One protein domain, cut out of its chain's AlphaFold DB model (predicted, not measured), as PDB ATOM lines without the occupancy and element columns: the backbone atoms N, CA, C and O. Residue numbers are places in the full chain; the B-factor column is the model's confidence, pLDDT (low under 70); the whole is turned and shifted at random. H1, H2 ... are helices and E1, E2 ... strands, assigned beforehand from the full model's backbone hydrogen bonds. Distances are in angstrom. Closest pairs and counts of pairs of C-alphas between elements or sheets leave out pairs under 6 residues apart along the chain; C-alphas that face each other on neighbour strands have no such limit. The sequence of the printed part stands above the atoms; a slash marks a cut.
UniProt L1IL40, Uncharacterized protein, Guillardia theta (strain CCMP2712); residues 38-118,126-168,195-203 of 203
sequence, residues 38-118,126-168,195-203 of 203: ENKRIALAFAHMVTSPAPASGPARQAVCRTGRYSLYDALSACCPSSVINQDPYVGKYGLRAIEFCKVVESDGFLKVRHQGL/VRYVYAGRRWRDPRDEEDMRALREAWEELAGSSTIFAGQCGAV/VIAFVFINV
ATOM      1  N   GLU A  38     143.236 107.314 156.963       85.19
ATOM      2  CA  GLU A  38     142.997 108.755 157.008       85.19
ATOM      3  C   GLU A  38     144.282 109.550 157.280       85.19
ATOM      4  O   GLU A  38     144.619 110.442 156.506       85.19
ATOM      5  N   ASN A  39     145.076 109.163 158.287       84.88
ATOM      6  CA  ASN A  39     146.342 109.840 158.583       84.88
ATOM      7  C   ASN A  39     147.346 109.716 157.429       84.88
ATOM      8  O   ASN A  39     148.084 110.659 157.152       84.88
ATOM      9  N   LYS A  40     147.357 108.580 156.714       88.88
ATOM     10  CA  LYS A  40     148.192 108.399 155.513       88.88
ATOM     11  C   LYS A  40     147.766 109.336 154.386       88.88
ATOM     12  O   LYS A  40     148.626 109.917 153.732       88.88
ATOM     13  N   ARG A  41     146.456 109.508 154.186       88.81
ATOM     14  CA  ARG A  41     145.906 110.435 153.192       88.81
ATOM     15  C   ARG A  41     146.235 111.888 153.539       88.81
ATOM     16  O   ARG A  41     146.691 112.608 152.659       88.81
ATOM     17  N   ILE A  42     146.078 112.288 154.804       87.81
ATOM     18  CA  ILE A  42     146.444 113.634 155.279       87.81
ATOM     19  C   ILE A  42     147.938 113.880 155.076       87.81
ATOM     20  O   ILE A  42     148.319 114.904 154.527       87.81
ATOM     21  N   ALA A  43     148.790 112.924 155.456       88.50
ATOM     22  CA  ALA A  43     150.236 113.019 155.280       88.50
ATOM     23  C   ALA A  43     150.649 113.221 153.811       88.50
ATOM     24  O   ALA A  43     151.525 114.034 153.519       88.50
ATOM     25  N   LEU A  44     150.015 112.488 152.895       90.75
ATOM     26  CA  LEU A  44     150.283 112.577 151.462       90.75
ATOM     27  C   LEU A  44     149.786 113.902 150.875       90.75
ATOM     28  O   LEU A  44     150.536 114.580 150.176       90.75
ATOM     29  N   ALA A  45     148.559 114.303 151.207       90.00
ATOM     30  CA  ALA A  45     148.004 115.586 150.787       90.00
ATOM     31  C   ALA A  45     148.849 116.756 151.313       90.00
ATOM     32  O   ALA A  45     149.203 117.655 150.555       90.00
ATOM     33  N   PHE A  46     149.274 116.690 152.576       89.19
ATOM     34  CA  PHE A  46     150.178 117.664 153.177       89.19
ATOM     35  C   PHE A  46     151.512 117.745 152.425       89.19
ATOM     36  O   PHE A  46     151.987 118.841 152.138       89.19
ATOM     37  N   ALA A  47     152.103 116.606 152.047       90.44
ATOM     38  CA  ALA A  47     153.349 116.588 151.282       90.44
ATOM     39  C   ALA A  47     153.207 117.289 149.917       90.44
ATOM     40  O   ALA A  47     154.099 118.044 149.534       90.44
ATOM     41  N   HIS A  48     152.095 117.102 149.198       89.62
ATOM     42  CA  HIS A  48     151.828 117.819 147.936       89.62
ATOM     43  C   HIS A  48     151.438 119.283 148.130       89.62
ATOM     44  O   HIS A  48     151.691 120.104 147.250       89.62
ATOM     45  N   MET A  49     150.835 119.622 149.265       88.81
ATOM     46  CA  MET A  49     150.475 120.993 149.615       88.81
ATOM     47  C   MET A  49     151.720 121.846 149.875       88.81
ATOM     48  O   MET A  49     151.807 122.957 149.368       88.81
ATOM     49  N   VAL A  50     152.696 121.338 150.637       88.06
ATOM     50  CA  VAL A  50     153.897 122.113 151.019       88.06
ATOM     51  C   VAL A  50     155.047 122.003 150.020       88.06
ATOM     52  O   VAL A  50     155.988 122.794 150.082       88.06
ATOM     53  N   THR A  51     154.995 121.034 149.103       88.69
ATOM     54  CA  THR A  51     156.022 120.859 148.070       88.69
ATOM     55  C   THR A  51     155.469 121.093 146.674       88.69
ATOM     56  O   THR A  51     154.307 120.816 146.389       88.69
ATOM     57  N   SER A  52     156.311 121.590 145.779       87.19
ATOM     58  CA  SER A  52     156.033 121.644 144.345       87.19
ATOM     59  C   SER A  52     157.079 120.832 143.576       87.19
ATOM     60  O   SER A  52     158.204 120.636 144.061       87.19
ATOM     61  N   PRO A  53     156.719 120.268 142.408       83.94
ATOM     62  CA  PRO A  53     157.698 119.647 141.529       83.94
ATOM     63  C   PRO A  53     158.727 120.698 141.102       83.94
ATOM     64  O   PRO A  53     158.380 121.778 140.629       83.94
ATOM     65  N   ALA A  54     160.003 120.381 141.296       78.75
ATOM     66  CA  ALA A  54     161.096 121.254 140.900       78.75
ATOM     67  C   ALA A  54     161.156 121.347 139.363       78.75
ATOM     68  O   ALA A  54     161.134 120.304 138.700       78.75
ATOM     69  N   PRO A  55     161.268 122.550 138.766       71.69
ATOM     70  CA  PRO A  55     161.507 122.665 137.335       71.69
ATOM     71  C   PRO A  55     162.835 121.988 136.976       71.69
ATOM     72  O   PRO A  55     163.846 122.177 137.654       71.69
ATOM     73  N   ALA A  56     162.855 121.240 135.870       63.78
ATOM     74  CA  ALA A  56     164.041 120.513 135.398       63.78
ATOM     75  C   ALA A  56     165.264 121.421 135.129       63.78
ATOM     76  O   ALA A  56     166.388 120.936 135.066       63.78
ATOM     77  N   SER A  57     165.041 122.734 134.996       57.03
ATOM     78  CA  SER A  57     166.064 123.762 134.776       57.03
ATOM     79  C   SER A  57     166.338 124.639 136.014       57.03
ATOM     80  O   SER A  57     166.886 125.732 135.884       57.03
ATOM     81  N   GLY A  58     165.923 124.203 137.208       57.91
ATOM     82  CA  GLY A  58     166.190 124.899 138.467       57.91
ATOM     83  C   GLY A  58     167.613 124.674 139.005       57.91
ATOM     84  O   GLY A  58     168.300 123.742 138.580       57.91
ATOM     85  N   PRO A  59     168.081 125.501 139.963       55.28
ATOM     86  CA  PRO A  59     169.358 125.284 140.638       55.28
ATOM     87  C   PRO A  59     169.450 123.863 141.206       55.28
ATOM     88  O   PRO A  59     168.503 123.360 141.812       55.28
ATOM     89  N   ALA A  60     170.625 123.240 141.066       54.22
ATOM     90  CA  ALA A  60     170.917 121.833 141.380       54.22
ATOM     91  C   ALA A  60     170.686 121.395 142.849       54.22
ATOM     92  O   ALA A  60     171.024 120.273 143.220       54.22
ATOM     93  N   ARG A  61     170.143 122.271 143.703       56.81
ATOM     94  CA  ARG A  61     169.945 122.073 145.147       56.81
ATOM     95  C   ARG A  61     168.475 122.027 145.575       56.81
ATOM     96  O   ARG A  61     168.199 122.087 146.767       56.81
ATOM     97  N   GLN A  62     167.533 121.905 144.640       68.69
ATOM     98  CA  GLN A  62     166.121 121.718 144.985       68.69
ATOM     99  C   GLN A  62     165.879 120.285 145.470       68.69
ATOM    100  O   GLN A  62     165.655 119.361 144.684       68.69
ATOM    101  N   ALA A  63     166.002 120.102 146.782       74.31
ATOM    102  CA  ALA A  63     165.752 118.838 147.442       74.31
ATOM    103  C   ALA A  63     165.149 119.073 148.829       74.31
ATOM    104  O   ALA A  63     165.582 119.953 149.571       74.31
ATOM    105  N   VAL A  64     164.170 118.250 149.194       82.38
ATOM    106  CA  VAL A  64     163.520 118.314 150.507       82.38
ATOM    107  C   VAL A  64     164.127 117.262 151.429       82.38
ATOM    108  O   VAL A  64     164.323 116.114 151.029       82.38
ATOM    109  N   CYS A  65     164.433 117.619 152.677       81.38
ATOM    110  CA  CYS A  65     165.017 116.669 153.622       81.38
ATOM    111  C   CYS A  65     164.033 115.535 153.949       81.38
ATOM    112  O   CYS A  65     162.876 115.766 154.303       81.38
ATOM    113  N   ARG A  66     164.505 114.283 153.882       82.19
ATOM    114  CA  ARG A  66     163.691 113.112 154.243       82.19
ATOM    115  C   ARG A  66     163.542 112.954 155.754       82.19
ATOM    116  O   ARG A  66     162.501 112.521 156.232       82.19
ATOM    117  N   THR A  67     164.597 113.274 156.496       79.56
ATOM    118  CA  THR A  67     164.711 113.058 157.944       79.56
ATOM    119  C   THR A  67     165.390 114.248 158.614       79.56
ATOM    120  O   THR A  67     166.253 114.878 158.006       79.56
ATOM    121  N   GLY A  68     165.037 114.519 159.873       76.06
ATOM    122  CA  GLY A  68     165.613 115.597 160.687       76.06
ATOM    123  C   GLY A  68     164.651 116.767 160.921       76.06
ATOM    124  O   GLY A  68     163.480 116.693 160.549       76.06
ATOM    125  N   ARG A  69     165.177 117.848 161.517       67.38
ATOM    126  CA  ARG A  69     164.452 119.063 161.972       67.38
ATOM    127  C   ARG A  69     163.870 119.956 160.863       67.38
ATOM    128  O   ARG A  69     163.357 121.030 161.124       67.38
ATOM    129  N   TYR A  70     164.004 119.520 159.619       72.12
ATOM    130  CA  TYR A  70     163.580 120.234 158.409       72.12
ATOM    131  C   TYR A  70     162.932 119.257 157.422       72.12
ATOM    132  O   TYR A  70     162.990 119.416 156.204       72.12
ATOM    133  N   SER A  71     162.408 118.147 157.947       84.06
ATOM    134  CA  SER A  71     161.752 117.121 157.144       84.06
ATOM    135  C   SER A  71     160.259 117.384 157.031       84.06
ATOM    136  O   SER A  71     159.649 117.993 157.907       84.06
ATOM    137  N   LEU A  72     159.643 116.851 155.975       86.19
ATOM    138  CA  LEU A  72     158.188 116.906 155.795       86.19
ATOM    139  C   LEU A  72     157.420 116.309 156.980       86.19
ATOM    140  O   LEU A  72     156.328 116.764 157.306       86.19
ATOM    141  N   TYR A  73     157.997 115.301 157.636       86.75
ATOM    142  CA  TYR A  73     157.412 114.713 158.835       86.75
ATOM    143  C   TYR A  73     157.429 115.682 160.017       86.75
ATOM    144  O   TYR A  73     156.446 115.762 160.745       86.75
ATOM    145  N   ASP A  74     158.526 116.418 160.197       84.25
ATOM    146  CA  ASP A  74     158.651 117.415 161.261       84.25
ATOM    147  C   ASP A  74     157.630 118.545 161.051       84.25
ATOM    148  O   ASP A  74     156.872 118.872 161.964       84.25
ATOM    149  N   ALA A  75     157.491 119.012 159.804       84.19
ATOM    150  CA  ALA A  75     156.471 119.978 159.402       84.19
ATOM    151  C   ALA A  75     155.042 119.483 159.688       84.19
ATOM    152  O   ALA A  75     154.230 120.213 160.256       84.19
ATOM    153  N   LEU A  76     154.738 118.227 159.338       84.69
ATOM    154  CA  LEU A  76     153.437 117.624 159.632       84.69
ATOM    155  C   LEU A  76     153.211 117.498 161.141       84.69
ATOM    156  O   LEU A  76     152.110 117.755 161.608       84.69
ATOM    157  N   SER A  77     154.234 117.115 161.907       83.38
ATOM    158  CA  SER A  77     154.120 116.973 163.362       83.38
ATOM    159  C   SER A  77     153.883 118.308 164.067       83.38
ATOM    160  O   SER A  77     153.163 118.346 165.061       83.38
ATOM    161  N   ALA A  78     154.432 119.396 163.520       80.62
ATOM    162  CA  ALA A  78     154.218 120.749 164.011       80.62
ATOM    163  C   ALA A  78     152.813 121.281 163.676       80.62
ATOM    164  O   ALA A  78     152.190 121.909 164.524       80.62
ATOM    165  N   CYS A  79     152.307 121.021 162.465       79.31
ATOM    166  CA  CYS A  79     150.997 121.510 162.007       79.31
ATOM    167  C   CYS A  79     149.825 120.618 162.455       79.31
ATOM    168  O   CYS A  79     148.741 121.114 162.734       79.31
ATOM    169  N   CYS A  80     150.011 119.300 162.534       79.25
ATOM    170  CA  CYS A  80     148.967 118.353 162.922       79.25
ATOM    171  C   CYS A  80     149.541 117.248 163.828       79.25
ATOM    172  O   CYS A  80     149.773 116.114 163.380       79.25
ATOM    173  N   PRO A  81     149.759 117.537 165.125       79.12
ATOM    174  CA  PRO A  81     150.326 116.570 166.061       79.12
ATOM    175  C   PRO A  81     149.443 115.326 166.246       79.12
ATOM    176  O   PRO A  81     149.960 114.263 166.574       79.12
ATOM    177  N   SER A  82     148.129 115.404 165.989       78.25
ATOM    178  CA  SER A  82     147.234 114.235 166.090       78.25
ATOM    179  C   SER A  82     147.358 113.246 164.936       78.25
ATOM    180  O   SER A  82     147.021 112.070 165.100       78.25
ATOM    181  N   SER A  83     147.862 113.687 163.781       80.31
ATOM    182  CA  SER A  83     148.150 112.794 162.654       80.31
ATOM    183  C   SER A  83     149.447 112.009 162.844       80.31
ATOM    184  O   SER A  83     149.699 111.068 162.093       80.31
ATOM    185  N   VAL A  84     150.258 112.347 163.848       82.56
ATOM    186  CA  VAL A  84     151.574 111.764 164.123       82.56
ATOM    187  C   VAL A  84     151.549 111.003 165.452       82.56
ATOM    188  O   VAL A  84     150.761 111.311 166.339       82.56
ATOM    189  N   ILE A  85     152.374 109.956 165.596       78.81
ATOM    190  CA  ILE A  85     152.537 109.310 166.908       78.81
ATOM    191  C   ILE A  85     153.294 110.271 167.821       78.81
ATOM    192  O   ILE A  85     154.495 110.484 167.635       78.81
ATOM    193  N   ASN A  86     152.597 110.815 168.812       68.50
ATOM    194  CA  ASN A  86     153.202 111.577 169.892       68.50
ATOM    195  C   ASN A  86     153.478 110.656 171.098       68.50
ATOM    196  O   ASN A  86     152.924 109.561 171.199       68.50
ATOM    197  N   GLN A  87     154.354 111.078 172.013       62.62
ATOM    198  CA  GLN A  87     154.606 110.355 173.269       62.62
ATOM    199  C   GLN A  87     153.406 110.403 174.227       62.62
ATOM    200  O   GLN A  87     153.384 109.683 175.223       62.62
ATOM    201  N   ASP A  88     152.413 111.236 173.918       62.31
ATOM    202  CA  ASP A  88     151.205 111.396 174.709       62.31
ATOM    203  C   ASP A  88     150.242 110.211 174.486       62.31
ATOM    204  O   ASP A  88     149.771 109.999 173.366       62.31
ATOM    205  N   PRO A  89     149.897 109.416 175.516       62.72
ATOM    206  CA  PRO A  89     149.109 108.189 175.349       62.72
ATOM    207  C   PRO A  89     147.666 108.416 174.866       62.72
ATOM    208  O   PRO A  89     147.005 107.463 174.441       62.72
ATOM    209  N   TYR A  90     147.176 109.658 174.911       60.06
ATOM    210  CA  TYR A  90     145.825 110.040 174.488       60.06
ATOM    211  C   TYR A  90     145.767 110.643 173.075       60.06
ATOM    212  O   TYR A  90     144.698 110.645 172.466       60.06
ATOM    213  N   VAL A  91     146.898 111.097 172.521       59.31
ATOM    214  CA  VAL A  91     146.974 111.784 171.221       59.31
ATOM    215  C   VAL A  91     147.884 110.995 170.279       59.31
ATOM    216  O   VAL A  91     149.042 110.741 170.583       59.31
ATOM    217  N   GLY A  92     147.373 110.592 169.111       61.25
ATOM    218  CA  GLY A  92     148.205 109.924 168.100       61.25
ATOM    219  C   GLY A  92     148.401 108.414 168.297       61.25
ATOM    220  O   GLY A  92     149.315 107.836 167.713       61.25
ATOM    221  N   LYS A  93     147.515 107.726 169.039       66.62
ATOM    222  CA  LYS A  93     147.533 106.248 169.195       66.62
ATOM    223  C   LYS A  93     147.518 105.486 167.855       66.62
ATOM    224  O   LYS A  93     148.081 104.398 167.759       66.62
ATOM    225  N   TYR A  94     146.902 106.074 166.826       69.56
ATOM    226  CA  TYR A  94     146.899 105.596 165.430       69.56
ATOM    227  C   TYR A  94     147.621 106.561 164.476       69.56
ATOM    228  O   TYR A  94     147.361 106.576 163.267       69.56
ATOM    229  N   GLY A  95     148.482 107.410 165.033       76.75
ATOM    230  CA  GLY A  95     149.259 108.394 164.303       76.75
ATOM    231  C   GLY A  95     150.300 107.744 163.397       76.75
ATOM    232  O   GLY A  95     150.618 106.555 163.491       76.75
ATOM    233  N   LEU A  96     150.841 108.543 162.492       82.75
ATOM    234  CA  LEU A  96     151.909 108.136 161.599       82.75
ATOM    235  C   LEU A  96     153.269 108.187 162.294       82.75
ATOM    236  O   LEU A  96     153.600 109.163 162.960       82.75
ATOM    237  N   ARG A  97     154.103 107.166 162.078       84.88
ATOM    238  CA  ARG A  97     155.543 107.245 162.372       84.88
ATOM    239  C   ARG A  97     156.293 107.857 161.201       84.88
ATOM    240  O   ARG A  97     155.909 107.638 160.053       84.88
ATOM    241  N   ALA A  98     157.451 108.457 161.466       83.19
ATOM    242  CA  ALA A  98     158.341 108.990 160.428       83.19
ATOM    243  C   ALA A  98     158.657 107.974 159.313       83.19
ATOM    244  O   ALA A  98     158.643 108.308 158.130       83.19
ATOM    245  N   ILE A  99     158.879 106.704 159.670       84.19
ATOM    246  CA  ILE A  99     159.145 105.634 158.692       84.19
ATOM    247  C   ILE A  99     157.911 105.340 157.830       84.19
ATOM    248  O   ILE A  99     158.045 105.096 156.634       84.19
ATOM    249  N   GLU A 100     156.714 105.338 158.422       87.19
ATOM    250  CA  GLU A 100     155.466 105.132 157.675       87.19
ATOM    251  C   GLU A 100     155.172 106.321 156.765       87.19
ATOM    252  O   GLU A 100     154.757 106.112 155.631       87.19
ATOM    253  N   PHE A 101     155.484 107.537 157.218       87.44
ATOM    254  CA  PHE A 101     155.349 108.760 156.430       87.44
ATOM    255  C   PHE A 101     156.218 108.675 155.185       87.44
ATOM    256  O   PHE A 101     155.720 108.793 154.069       87.44
ATOM    257  N   CYS A 102     157.502 108.362 155.372       87.75
ATOM    258  CA  CYS A 102     158.426 108.219 154.256       87.75
ATOM    259  C   CYS A 102     157.962 107.143 153.275       87.75
ATOM    260  O   CYS A 102     158.024 107.359 152.078       87.75
ATOM    261  N   LYS A 103     157.452 106.001 153.753       89.06
ATOM    262  CA  LYS A 103     156.950 104.941 152.864       89.06
ATOM    263  C   LYS A 103     155.762 105.389 152.019       89.06
ATOM    264  O   LYS A 103     155.732 105.069 150.840       89.06
ATOM    265  N   VAL A 104     154.807 106.101 152.616       90.00
ATOM    266  CA  VAL A 104     153.615 106.602 151.911       90.00
ATOM    267  C   VAL A 104     154.021 107.614 150.838       90.00
ATOM    268  O   VAL A 104     153.616 107.491 149.687       90.00
ATOM    269  N   VAL A 105     154.889 108.553 151.196       88.81
ATOM    270  CA  VAL A 105     155.390 109.593 150.290       88.81
ATOM    271  C   VAL A 105     156.266 108.991 149.179       88.81
ATOM    272  O   VAL A 105     156.093 109.307 148.006       88.81
ATOM    273  N   GLU A 106     157.147 108.038 149.504       89.81
ATOM    274  CA  GLU A 106     157.949 107.298 148.516       89.81
ATOM    275  C   GLU A 106     157.055 106.469 147.566       89.81
ATOM    276  O   GLU A 106     157.333 106.417 146.370       89.81
ATOM    277  N   SER A 107     155.964 105.862 148.060       88.06
ATOM    278  CA  SER A 107     155.035 105.077 147.225       88.06
ATOM    279  C   SER A 107     154.210 105.912 146.247       88.06
ATOM    280  O   SER A 107     153.757 105.390 145.235       88.06
ATOM    281  N   ASP A 108     154.043 107.199 146.538       87.88
ATOM    282  CA  ASP A 108     153.311 108.149 145.700       87.88
ATOM    283  C   ASP A 108     154.175 108.734 144.564       87.88
ATOM    284  O   ASP A 108     153.661 109.293 143.601       87.88
ATOM    285  N   GLY A 109     155.500 108.555 144.631       84.38
ATOM    286  CA  GLY A 109     156.425 108.981 143.576       84.38
ATOM    287  C   GLY A 109     157.488 109.981 144.021       84.38
ATOM    288  O   GLY A 109     158.203 110.533 143.184       84.38
ATOM    289  N   PHE A 110     157.643 110.228 145.324       86.19
ATOM    290  CA  PHE A 110     158.767 111.020 145.818       86.19
ATOM    291  C   PHE A 110     160.068 110.211 145.738       86.19
ATOM    292  O   PHE A 110     160.267 109.222 146.448       86.19
ATOM    293  N   LEU A 111     160.985 110.658 144.877       84.94
ATOM    294  CA  LEU A 111     162.243 109.965 144.617       84.94
ATOM    295  C   LEU A 111     163.257 110.222 145.733       84.94
ATOM    296  O   LEU A 111     163.783 111.323 145.890       84.94
ATOM    297  N   LYS A 112     163.568 109.171 146.490       86.06
ATOM    298  CA  LYS A 112     164.624 109.192 147.503       86.06
ATOM    299  C   LYS A 112     165.998 109.119 146.840       86.06
ATOM    300  O   LYS A 112     166.354 108.094 146.262       86.06
ATOM    301  N   VAL A 113     166.800 110.160 147.024       82.62
ATOM    302  CA  VAL A 113     168.192 110.229 146.566       82.62
ATOM    303  C   VAL A 113     169.124 110.374 147.766       82.62
ATOM    304  O   VAL A 113     168.795 110.998 148.778       82.62
ATOM    305  N   ARG A 114     170.299 109.748 147.675       78.69
ATOM    306  CA  ARG A 114     171.376 109.925 148.651       78.69
ATOM    307  C   ARG A 114     172.093 111.233 148.324       78.69
ATOM    308  O   ARG A 114     172.719 111.324 147.273       78.69
ATOM    309  N   HIS A 115     172.016 112.223 149.209       70.06
ATOM    310  CA  HIS A 115     172.838 113.417 149.071       70.06
ATOM    311  C   HIS A 115     174.208 113.139 149.690       70.06
ATOM    312  O   HIS A 115     174.330 112.927 150.897       70.06
ATOM    313  N   GLN A 116     175.235 113.063 148.848       57.84
ATOM    314  CA  GLN A 116     176.631 113.050 149.276       57.84
ATOM    315  C   GLN A 116     177.161 114.478 149.129       57.84
ATOM    316  O   GLN A 116     177.540 114.876 148.031       57.84
ATOM    317  N   GLY A 117     177.134 115.280 150.196       54.47
ATOM    318  CA  GLY A 117     177.732 116.614 150.139       54.47
ATOM    319  C   GLY A 117     177.357 117.547 151.285       54.47
ATOM    320  O   GLY A 117     176.190 117.653 151.641       54.47
ATOM    321  N   LEU A 118     178.379 118.265 151.764       50.06
ATOM    322  CA  LEU A 118     178.387 119.336 152.772       50.06
ATOM    323  C   LEU A 118     178.423 118.887 154.238       50.06
ATOM    324  O   LEU A 118     177.629 119.320 155.067       50.06
ATOM    325  N   VAL A 126     175.468 110.881 155.845       56.50
ATOM    326  CA  VAL A 126     174.672 110.519 154.677       56.50
ATOM    327  C   VAL A 126     173.233 110.978 154.899       56.50
ATOM    328  O   VAL A 126     172.449 110.301 155.567       56.50
ATOM    329  N   ARG A 127     172.861 112.115 154.307       70.31
ATOM    330  CA  ARG A 127     171.491 112.623 154.360       70.31
ATOM    331  C   ARG A 127     170.709 112.144 153.140       70.31
ATOM    332  O   ARG A 127     171.116 112.317 151.992       70.31
ATOM    333  N   TYR A 128     169.565 111.516 153.391       80.12
ATOM    334  CA  TYR A 128     168.606 111.196 152.339       80.12
ATOM    335  C   TYR A 128     167.701 112.400 152.093       80.12
ATOM    336  O   TYR A 128     167.212 113.025 153.038       80.12
ATOM    337  N   VAL A 129     167.451 112.693 150.824       84.06
ATOM    338  CA  VAL A 129     166.600 113.803 150.390       84.06
ATOM    339  C   VAL A 129     165.612 113.324 149.331       84.06
ATOM    340  O   VAL A 129     165.861 112.331 148.642       84.06
ATOM    341  N   TYR A 130     164.489 114.018 149.208       85.00
ATOM    342  CA  TYR A 130     163.557 113.859 148.100       85.00
ATOM    343  C   TYR A 130     163.993 114.775 146.958       85.00
ATOM    344  O   TYR A 130     163.962 115.998 147.099       85.00
ATOM    345  N   ALA A 131     164.439 114.177 145.854       82.19
ATOM    346  CA  ALA A 131     164.875 114.903 144.666       82.19
ATOM    347  C   ALA A 131     163.686 115.288 143.779       82.19
ATOM    348  O   ALA A 131     162.646 114.627 143.793       82.19
ATOM    349  N   GLY A 132     163.851 116.353 142.989       77.31
ATOM    350  CA  GLY A 132     162.809 116.823 142.069       77.31
ATOM    351  C   GLY A 132     161.621 117.481 142.777       77.31
ATOM    352  O   GLY A 132     160.566 117.665 142.176       77.31
ATOM    353  N   ARG A 133     161.782 117.827 144.056       84.44
ATOM    354  CA  ARG A 133     160.788 118.519 144.873       84.44
ATOM    355  C   ARG A 133     161.457 119.716 145.530       84.44
ATOM    356  O   ARG A 133     162.582 119.604 146.020       84.44
ATOM    357  N   ARG A 134     160.745 120.834 145.569       86.38
ATOM    358  CA  ARG A 134     161.110 122.022 146.343       86.38
ATOM    359  C   ARG A 134     160.014 122.323 147.355       86.38
ATOM    360  O   ARG A 134     158.861 121.953 147.132       86.38
ATOM    361  N   TRP A 135     160.371 122.973 148.456       85.38
ATOM    362  CA  TRP A 135     159.376 123.648 149.285       85.38
ATOM    363  C   TRP A 135     158.738 124.760 148.452       85.38
ATOM    364  O   TRP A 135     159.436 125.408 147.672       85.38
ATOM    365  N   ARG A 136     157.421 124.929 148.563       85.56
ATOM    366  CA  ARG A 136     156.735 126.066 147.940       85.56
ATOM    367  C   ARG A 136     157.238 127.354 148.576       85.56
ATOM    368  O   ARG A 136     157.367 127.387 149.793       85.56
ATOM    369  N   ASP A 137     157.539 128.376 147.786       81.00
ATOM    370  CA  ASP A 137     158.028 129.638 148.344       81.00
ATOM    371  C   ASP A 137     156.837 130.534 148.721       81.00
ATOM    372  O   ASP A 137     156.061 130.917 147.847       81.00
ATOM    373  N   PRO A 138     156.655 130.893 150.003       77.00
ATOM    374  CA  PRO A 138     155.595 131.799 150.412       77.00
ATOM    375  C   PRO A 138     155.823 133.259 149.976       77.00
ATOM    376  O   PRO A 138     154.967 134.106 150.214       77.00
ATOM    377  N   ARG A 139     156.972 133.579 149.372       77.06
ATOM    378  CA  ARG A 139     157.233 134.868 148.714       77.06
ATOM    379  C   ARG A 139     156.743 134.895 147.267       77.06
ATOM    380  O   ARG A 139     156.551 135.975 146.718       77.06
ATOM    381  N   ASP A 140     156.547 133.727 146.660       81.56
ATOM    382  CA  ASP A 140     155.991 133.600 145.318       81.56
ATOM    383  C   ASP A 140     154.455 133.571 145.410       81.56
ATOM    384  O   ASP A 140     153.861 132.657 145.985       81.56
ATOM    385  N   GLU A 141     153.789 134.551 144.794       82.50
ATOM    386  CA  GLU A 141     152.319 134.682 144.791       82.50
ATOM    387  C   GLU A 141     151.602 133.422 144.267       82.50
ATOM    388  O   GLU A 141     150.552 133.024 144.780       82.50
ATOM    389  N   GLU A 142     152.169 132.752 143.259       84.94
ATOM    390  CA  GLU A 142     151.592 131.520 142.706       84.94
ATOM    391  C   GLU A 142     151.671 130.347 143.687       84.94
ATOM    392  O   GLU A 142     150.683 129.629 143.871       84.94
ATOM    393  N   ASP A 143     152.824 130.178 144.335       84.25
ATOM    394  CA  ASP A 143     153.055 129.126 145.324       84.25
ATOM    395  C   ASP A 143     152.209 129.388 146.582       84.25
ATOM    396  O   ASP A 143     151.616 128.449 147.119       84.25
ATOM    397  N   MET A 144     152.045 130.655 146.987       81.38
ATOM    398  CA  MET A 144     151.144 131.074 148.066       81.38
ATOM    399  C   MET A 144     149.677 130.786 147.773       81.38
ATOM    400  O   MET A 144     148.983 130.208 148.617       81.38
ATOM    401  N   ARG A 145     149.188 131.160 146.586       84.50
ATOM    402  CA  ARG A 145     147.809 130.873 146.171       84.50
ATOM    403  C   ARG A 145     147.553 129.371 146.169       84.50
ATOM    404  O   ARG A 145     146.575 128.917 146.757       84.50
ATOM    405  N   ALA A 146     148.459 128.602 145.570       86.50
ATOM    406  CA  ALA A 146     148.329 127.157 145.502       86.50
ATOM    407  C   ALA A 146     148.423 126.501 146.893       86.50
ATOM    408  O   ALA A 146     147.821 125.452 147.119       86.50
ATOM    409  N   LEU A 147     149.216 127.059 147.817       85.62
ATOM    410  CA  LEU A 147     149.335 126.559 149.190       85.62
ATOM    411  C   LEU A 147     148.059 126.848 149.990       85.62
ATOM    412  O   LEU A 147     147.612 125.981 150.738       85.62
ATOM    413  N   ARG A 148     147.437 128.018 149.792       84.25
ATOM    414  CA  ARG A 148     146.135 128.366 150.381       84.25
ATOM    415  C   ARG A 148     145.021 127.451 149.881       84.25
ATOM    416  O   ARG A 148     144.320 126.874 150.702       84.25
ATOM    417  N   GLU A 149     144.902 127.280 148.568       87.00
ATOM    418  CA  GLU A 149     143.876 126.427 147.953       87.00
ATOM    419  C   GLU A 149     143.988 124.974 148.437       87.00
ATOM    420  O   GLU A 149     143.018 124.393 148.918       87.00
ATOM    421  N   ALA A 150     145.201 124.411 148.413       86.56
ATOM    422  CA  ALA A 150     145.436 123.052 148.893       86.56
ATOM    423  C   ALA A 150     145.217 122.910 150.413       86.56
ATOM    424  O   ALA A 150     144.783 121.854 150.874       86.56
ATOM    425  N   TRP A 151     145.489 123.959 151.199       86.06
ATOM    426  CA  TRP A 151     145.177 123.967 152.629       86.06
ATOM    427  C   TRP A 151     143.668 123.979 152.871       86.06
ATOM    428  O   TRP A 151     143.192 123.206 153.697       86.06
ATOM    429  N   GLU A 152     142.911 124.806 152.146       85.38
ATOM    430  CA  GLU A 152     141.450 124.875 152.254       85.38
ATOM    431  C   GLU A 152     140.795 123.549 151.855       85.38
ATOM    432  O   GLU A 152     139.905 123.068 152.557       85.38
ATOM    433  N   GLU A 153     141.283 122.904 150.793       86.88
ATOM    434  CA  GLU A 153     140.833 121.568 150.397       86.88
ATOM    435  C   GLU A 153     141.118 120.533 151.497       86.88
ATOM    436  O   GLU A 153     140.239 119.757 151.888       86.88
ATOM    437  N   LEU A 154     142.337 120.539 152.046       84.31
ATOM    438  CA  LEU A 154     142.735 119.588 153.078       84.31
ATOM    439  C   LEU A 154     141.966 119.814 154.387       84.31
ATOM    440  O   LEU A 154     141.474 118.846 154.973       84.31
ATOM    441  N   ALA A 155     141.795 121.068 154.803       84.00
ATOM    442  CA  ALA A 155     140.996 121.466 155.957       84.00
ATOM    443  C   ALA A 155     139.508 121.123 155.772       84.00
ATOM    444  O   ALA A 155     138.871 120.631 156.701       84.00
ATOM    445  N   GLY A 156     138.965 121.297 154.564       81.94
ATOM    446  CA  GLY A 156     137.606 120.872 154.225       81.94
ATOM    447  C   GLY A 156     137.430 119.351 154.260       81.94
ATOM    448  O   GLY A 156     136.360 118.854 154.611       81.94
ATOM    449  N   SER A 157     138.485 118.598 153.936       83.81
ATOM    450  CA  SER A 157     138.459 117.132 153.924       83.81
ATOM    451  C   SER A 157     138.690 116.482 155.294       83.81
ATOM    452  O   SER A 157     138.266 115.343 155.502       83.81
ATOM    453  N   SER A 158     139.359 117.174 156.226       79.81
ATOM    454  CA  SER A 158     139.710 116.644 157.546       79.81
ATOM    455  C   SER A 158     139.538 117.689 158.644       79.81
ATOM    456  O   SER A 158     140.300 118.648 158.767       79.81
ATOM    457  N   THR A 159     138.575 117.433 159.525       78.81
ATOM    458  CA  THR A 159     138.290 118.276 160.694       78.81
ATOM    459  C   THR A 159     139.439 118.291 161.704       78.81
ATOM    460  O   THR A 159     139.660 119.302 162.368       78.81
ATOM    461  N   ILE A 160     140.200 117.194 161.799       77.38
ATOM    462  CA  ILE A 160     141.376 117.084 162.673       77.38
ATOM    463  C   ILE A 160     142.477 118.026 162.189       77.38
ATOM    464  O   ILE A 160     143.080 118.733 162.993       77.38
ATOM    465  N   PHE A 161     142.703 118.061 160.874       76.94
ATOM    466  CA  PHE A 161     143.682 118.949 160.265       76.94
ATOM    467  C   PHE A 161     143.271 120.419 160.425       76.94
ATOM    468  O   PHE A 161     144.066 121.221 160.909       76.94
ATOM    469  N   ALA A 162     142.015 120.756 160.110       77.25
ATOM    470  CA  ALA A 162     141.492 122.118 160.231       77.25
ATOM    471  C   ALA A 162     141.558 122.674 161.663       77.25
ATOM    472  O   ALA A 162     141.796 123.861 161.857       77.25
ATOM    473  N   GLY A 163     141.345 121.822 162.672       75.12
ATOM    474  CA  GLY A 163     141.349 122.235 164.076       75.12
ATOM    475  C   GLY A 163     142.738 122.405 164.698       75.12
ATOM    476  O   GLY A 163     142.832 122.971 165.782       75.12
ATOM    477  N   GLN A 164     143.796 121.891 164.064       76.44
ATOM    478  CA  GLN A 164     145.155 121.871 164.638       76.44
ATOM    479  C   GLN A 164     146.156 122.674 163.822       76.44
ATOM    480  O   GLN A 164     147.114 123.208 164.375       76.44
ATOM    481  N   CYS A 165     145.915 122.784 162.521       73.00
ATOM    482  CA  CYS A 165     146.801 123.476 161.618       73.00
ATOM    483  C   CYS A 165     146.250 124.873 161.332       73.00
ATOM    484  O   CYS A 165     145.251 125.014 160.634       73.00
ATOM    485  N   GLY A 166     146.887 125.912 161.877       66.62
ATOM    486  CA  GLY A 166     146.477 127.301 161.653       66.62
ATOM    487  C   GLY A 166     146.561 127.702 160.176       66.62
ATOM    488  O   GLY A 166     147.535 127.377 159.492       66.62
ATOM    489  N   ALA A 167     145.537 128.409 159.691       56.31
ATOM    490  CA  ALA A 167     145.401 128.802 158.292       56.31
ATOM    491  C   ALA A 167     146.544 129.698 157.783       56.31
ATOM    492  O   ALA A 167     147.211 130.420 158.530       56.31
ATOM    493  N   VAL A 168     146.668 129.728 156.456       55.66
ATOM    494  CA  VAL A 168     147.603 130.497 155.608       55.66
ATOM    495  C   VAL A 168     147.319 132.023 155.659       55.66
ATOM    496  O   VAL A 168     147.524 132.764 154.701       55.66
ATOM    497  N   VAL A 195     151.786 126.737 159.034       61.94
ATOM    498  CA  VAL A 195     152.416 126.052 157.884       61.94
ATOM    499  C   VAL A 195     153.329 127.003 157.125       61.94
ATOM    500  O   VAL A 195     154.451 126.629 156.799       61.94
ATOM    501  N   ILE A 196     152.895 128.248 156.910       61.88
ATOM    502  CA  ILE A 196     153.702 129.250 156.211       61.88
ATOM    503  C   ILE A 196     154.972 129.569 157.000       61.88
ATOM    504  O   ILE A 196     156.046 129.631 156.417       61.88
ATOM    505  N   ALA A 197     154.881 129.731 158.323       58.97
ATOM    506  CA  ALA A 197     156.048 130.019 159.155       58.97
ATOM    507  C   ALA A 197     157.068 128.873 159.092       58.97
ATOM    508  O   ALA A 197     158.267 129.123 159.011       58.97
ATOM    509  N   PHE A 198     156.603 127.622 159.062       61.66
ATOM    510  CA  PHE A 198     157.492 126.474 158.907       61.66
ATOM    511  C   PHE A 198     158.121 126.431 157.511       61.66
ATOM    512  O   PHE A 198     159.325 126.221 157.392       61.66
ATOM    513  N   VAL A 199     157.340 126.676 156.457       59.72
ATOM    514  CA  VAL A 199     157.853 126.731 155.083       59.72
ATOM    515  C   VAL A 199     158.865 127.878 154.924       59.72
ATOM    516  O   VAL A 199     159.942 127.640 154.396       59.72
ATOM    517  N   PHE A 200     158.611 129.063 155.491       58.91
ATOM    518  CA  PHE A 200     159.554 130.193 155.525       58.91
ATOM    519  C   PHE A 200     160.877 129.874 156.227       58.91
ATOM    520  O   PHE A 200     161.903 130.431 155.863       58.91
ATOM    521  N   ILE A 201     160.873 129.018 157.252       59.84
ATOM    522  CA  ILE A 201     162.110 128.593 157.930       59.84
ATOM    523  C   ILE A 201     162.927 127.637 157.039       59.84
ATOM    524  O   ILE A 201     164.131 127.485 157.240       59.84
ATOM    525  N   ASN A 202     162.279 126.976 156.076       51.97
ATOM    526  CA  ASN A 202     162.867 125.933 155.235       51.97
ATOM    527  C   ASN A 202     163.195 126.383 153.793       51.97
ATOM    528  O   ASN A 202     163.827 125.602 153.072       51.97
ATOM    529  N   VAL A 203     162.772 127.586 153.385       52.94
ATOM    530  CA  VAL A 203     163.054 128.240 152.088       52.94
ATOM    531  C   VAL A 203     164.127 129.309 152.269       52.94
ATOM    532  O   VAL A 203     165.123 129.261 151.513       52.94
TER     533      VAL A 203
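Overview. This is residues 38 to 118, 126 to 168 and 195 to 203 of the 203 residues of an uncharacterized protein of Guillardia theta (strain CCMP2712) (UniProt L1IL40). A helical core built round H1 has the longest helix, H4, running side by side with it on one side and H3 crossing it on another, while two small sheets, E1 with E5 and E2, E4 and E3, lie together past the end of H1. The short helices H2 and H6 lie toward a further side of H1, H5 folds back at the end of H4 away from the strands, and loops holding Ser 57 and Pro 89 reach to opposite ends of the whole. The printed part has 133 residues with six named helices and five named strands, in the order H1, E1, E2, H2, H3, E3, E4, E5, H4, H5, H6. The class is mixed, helices and strands; both sheets are antiparallel, the larger in the order E2, E4, E3. The whole is compact, with a radius of gyration of the C-alphas of 14.4 A and spans of 44 by 34 by 24 A.

Along the chain. H1, residues 38 to 50, begins with C-alpha 38 at (142.997, 108.755, 157.008) and is 18.3 A long from first to last C-alpha. E1, residues 51 to 53, follows with no residue between. E2 is residues 63 to 65 and H2 is residues 72 to 79, 10.6 A long. After residues 80 to 97, which hold no named element, H3 spans residues 98 to 108 over 15.6 A. E3, residues 111 to 115, and E4, residues 127 to 131, are 12.0 A long each; E5 is residues 133 to 135. H4, residues 141 to 157, begins with C-alpha 141 at (152.319, 134.682, 144.791) and is 24.2 A long. H5 is residues 159 to 164; H6, residues 195 to 202, is 10.8 A long, with C-alpha 202 at (162.867, 125.933, 155.235).

Arrangement. H1 is the hub, touching H2, H3 and H4. H1 and H4 touch at a shallow tilt of 12 degrees, opposite ways; their closest C-alphas, of Met 49 and Ala 150, are 5.5 A apart. H1 and H3 touch, closest at the C-alphas of Leu 44 and Val 105, 6.0 A, with lines only just about perpendicular at 71 degrees. H1 and H2 only just touch, with 3 pairs of C-alphas within 8 A, the closest those of Ala 47 and Leu 72, 6.6 A. H2 and H6 also only just touch, with 3 such pairs; the C-alphas of Cys 79 and Val 195 are closest, 6.3 A. H4 and H5 touch only at the corner, closest at the C-alphas of Ala 155 and Ala 162, 4.4 A. In each of the six helices every O i to N i+4 pair is within hydrogen-bond range. E1 and E5 are antiparallel neighbours, with N 52 and O 134 at 2.9 A. The closest C-alphas of E2 and E5, those of Ala 63 and Arg 133, are 5.6 A apart. E4 has E2 beside it, with N 130 and O 64 at 2.8 A, and E3, with N 113 and O 129 at 2.9 A. E2, H2 with H3, and E3 make a split strand-helix-strand unit, two strands running the same way with E4 between them; its crossover is right-handed. H3 only grazes this sheet with residues 102 to 106, while H1 and H4 are not on it.

Size, cuts and confidence. The C-alphas farthest apart, those of Ser 57 and Pro 89, are 46.6 A apart. Residues 119 to 125 are cut out, with 9.8 A between C-alphas 118 and 126, and residues 169 to 194, with 6.9 A between C-alphas 168 and 195. Of the links printed whole, H2 to H3 is long. The mean pLDDT of the printed part is 77.4; 33 residues are under 70, among them 56 to 62, 86 to 94 and 195 to 203.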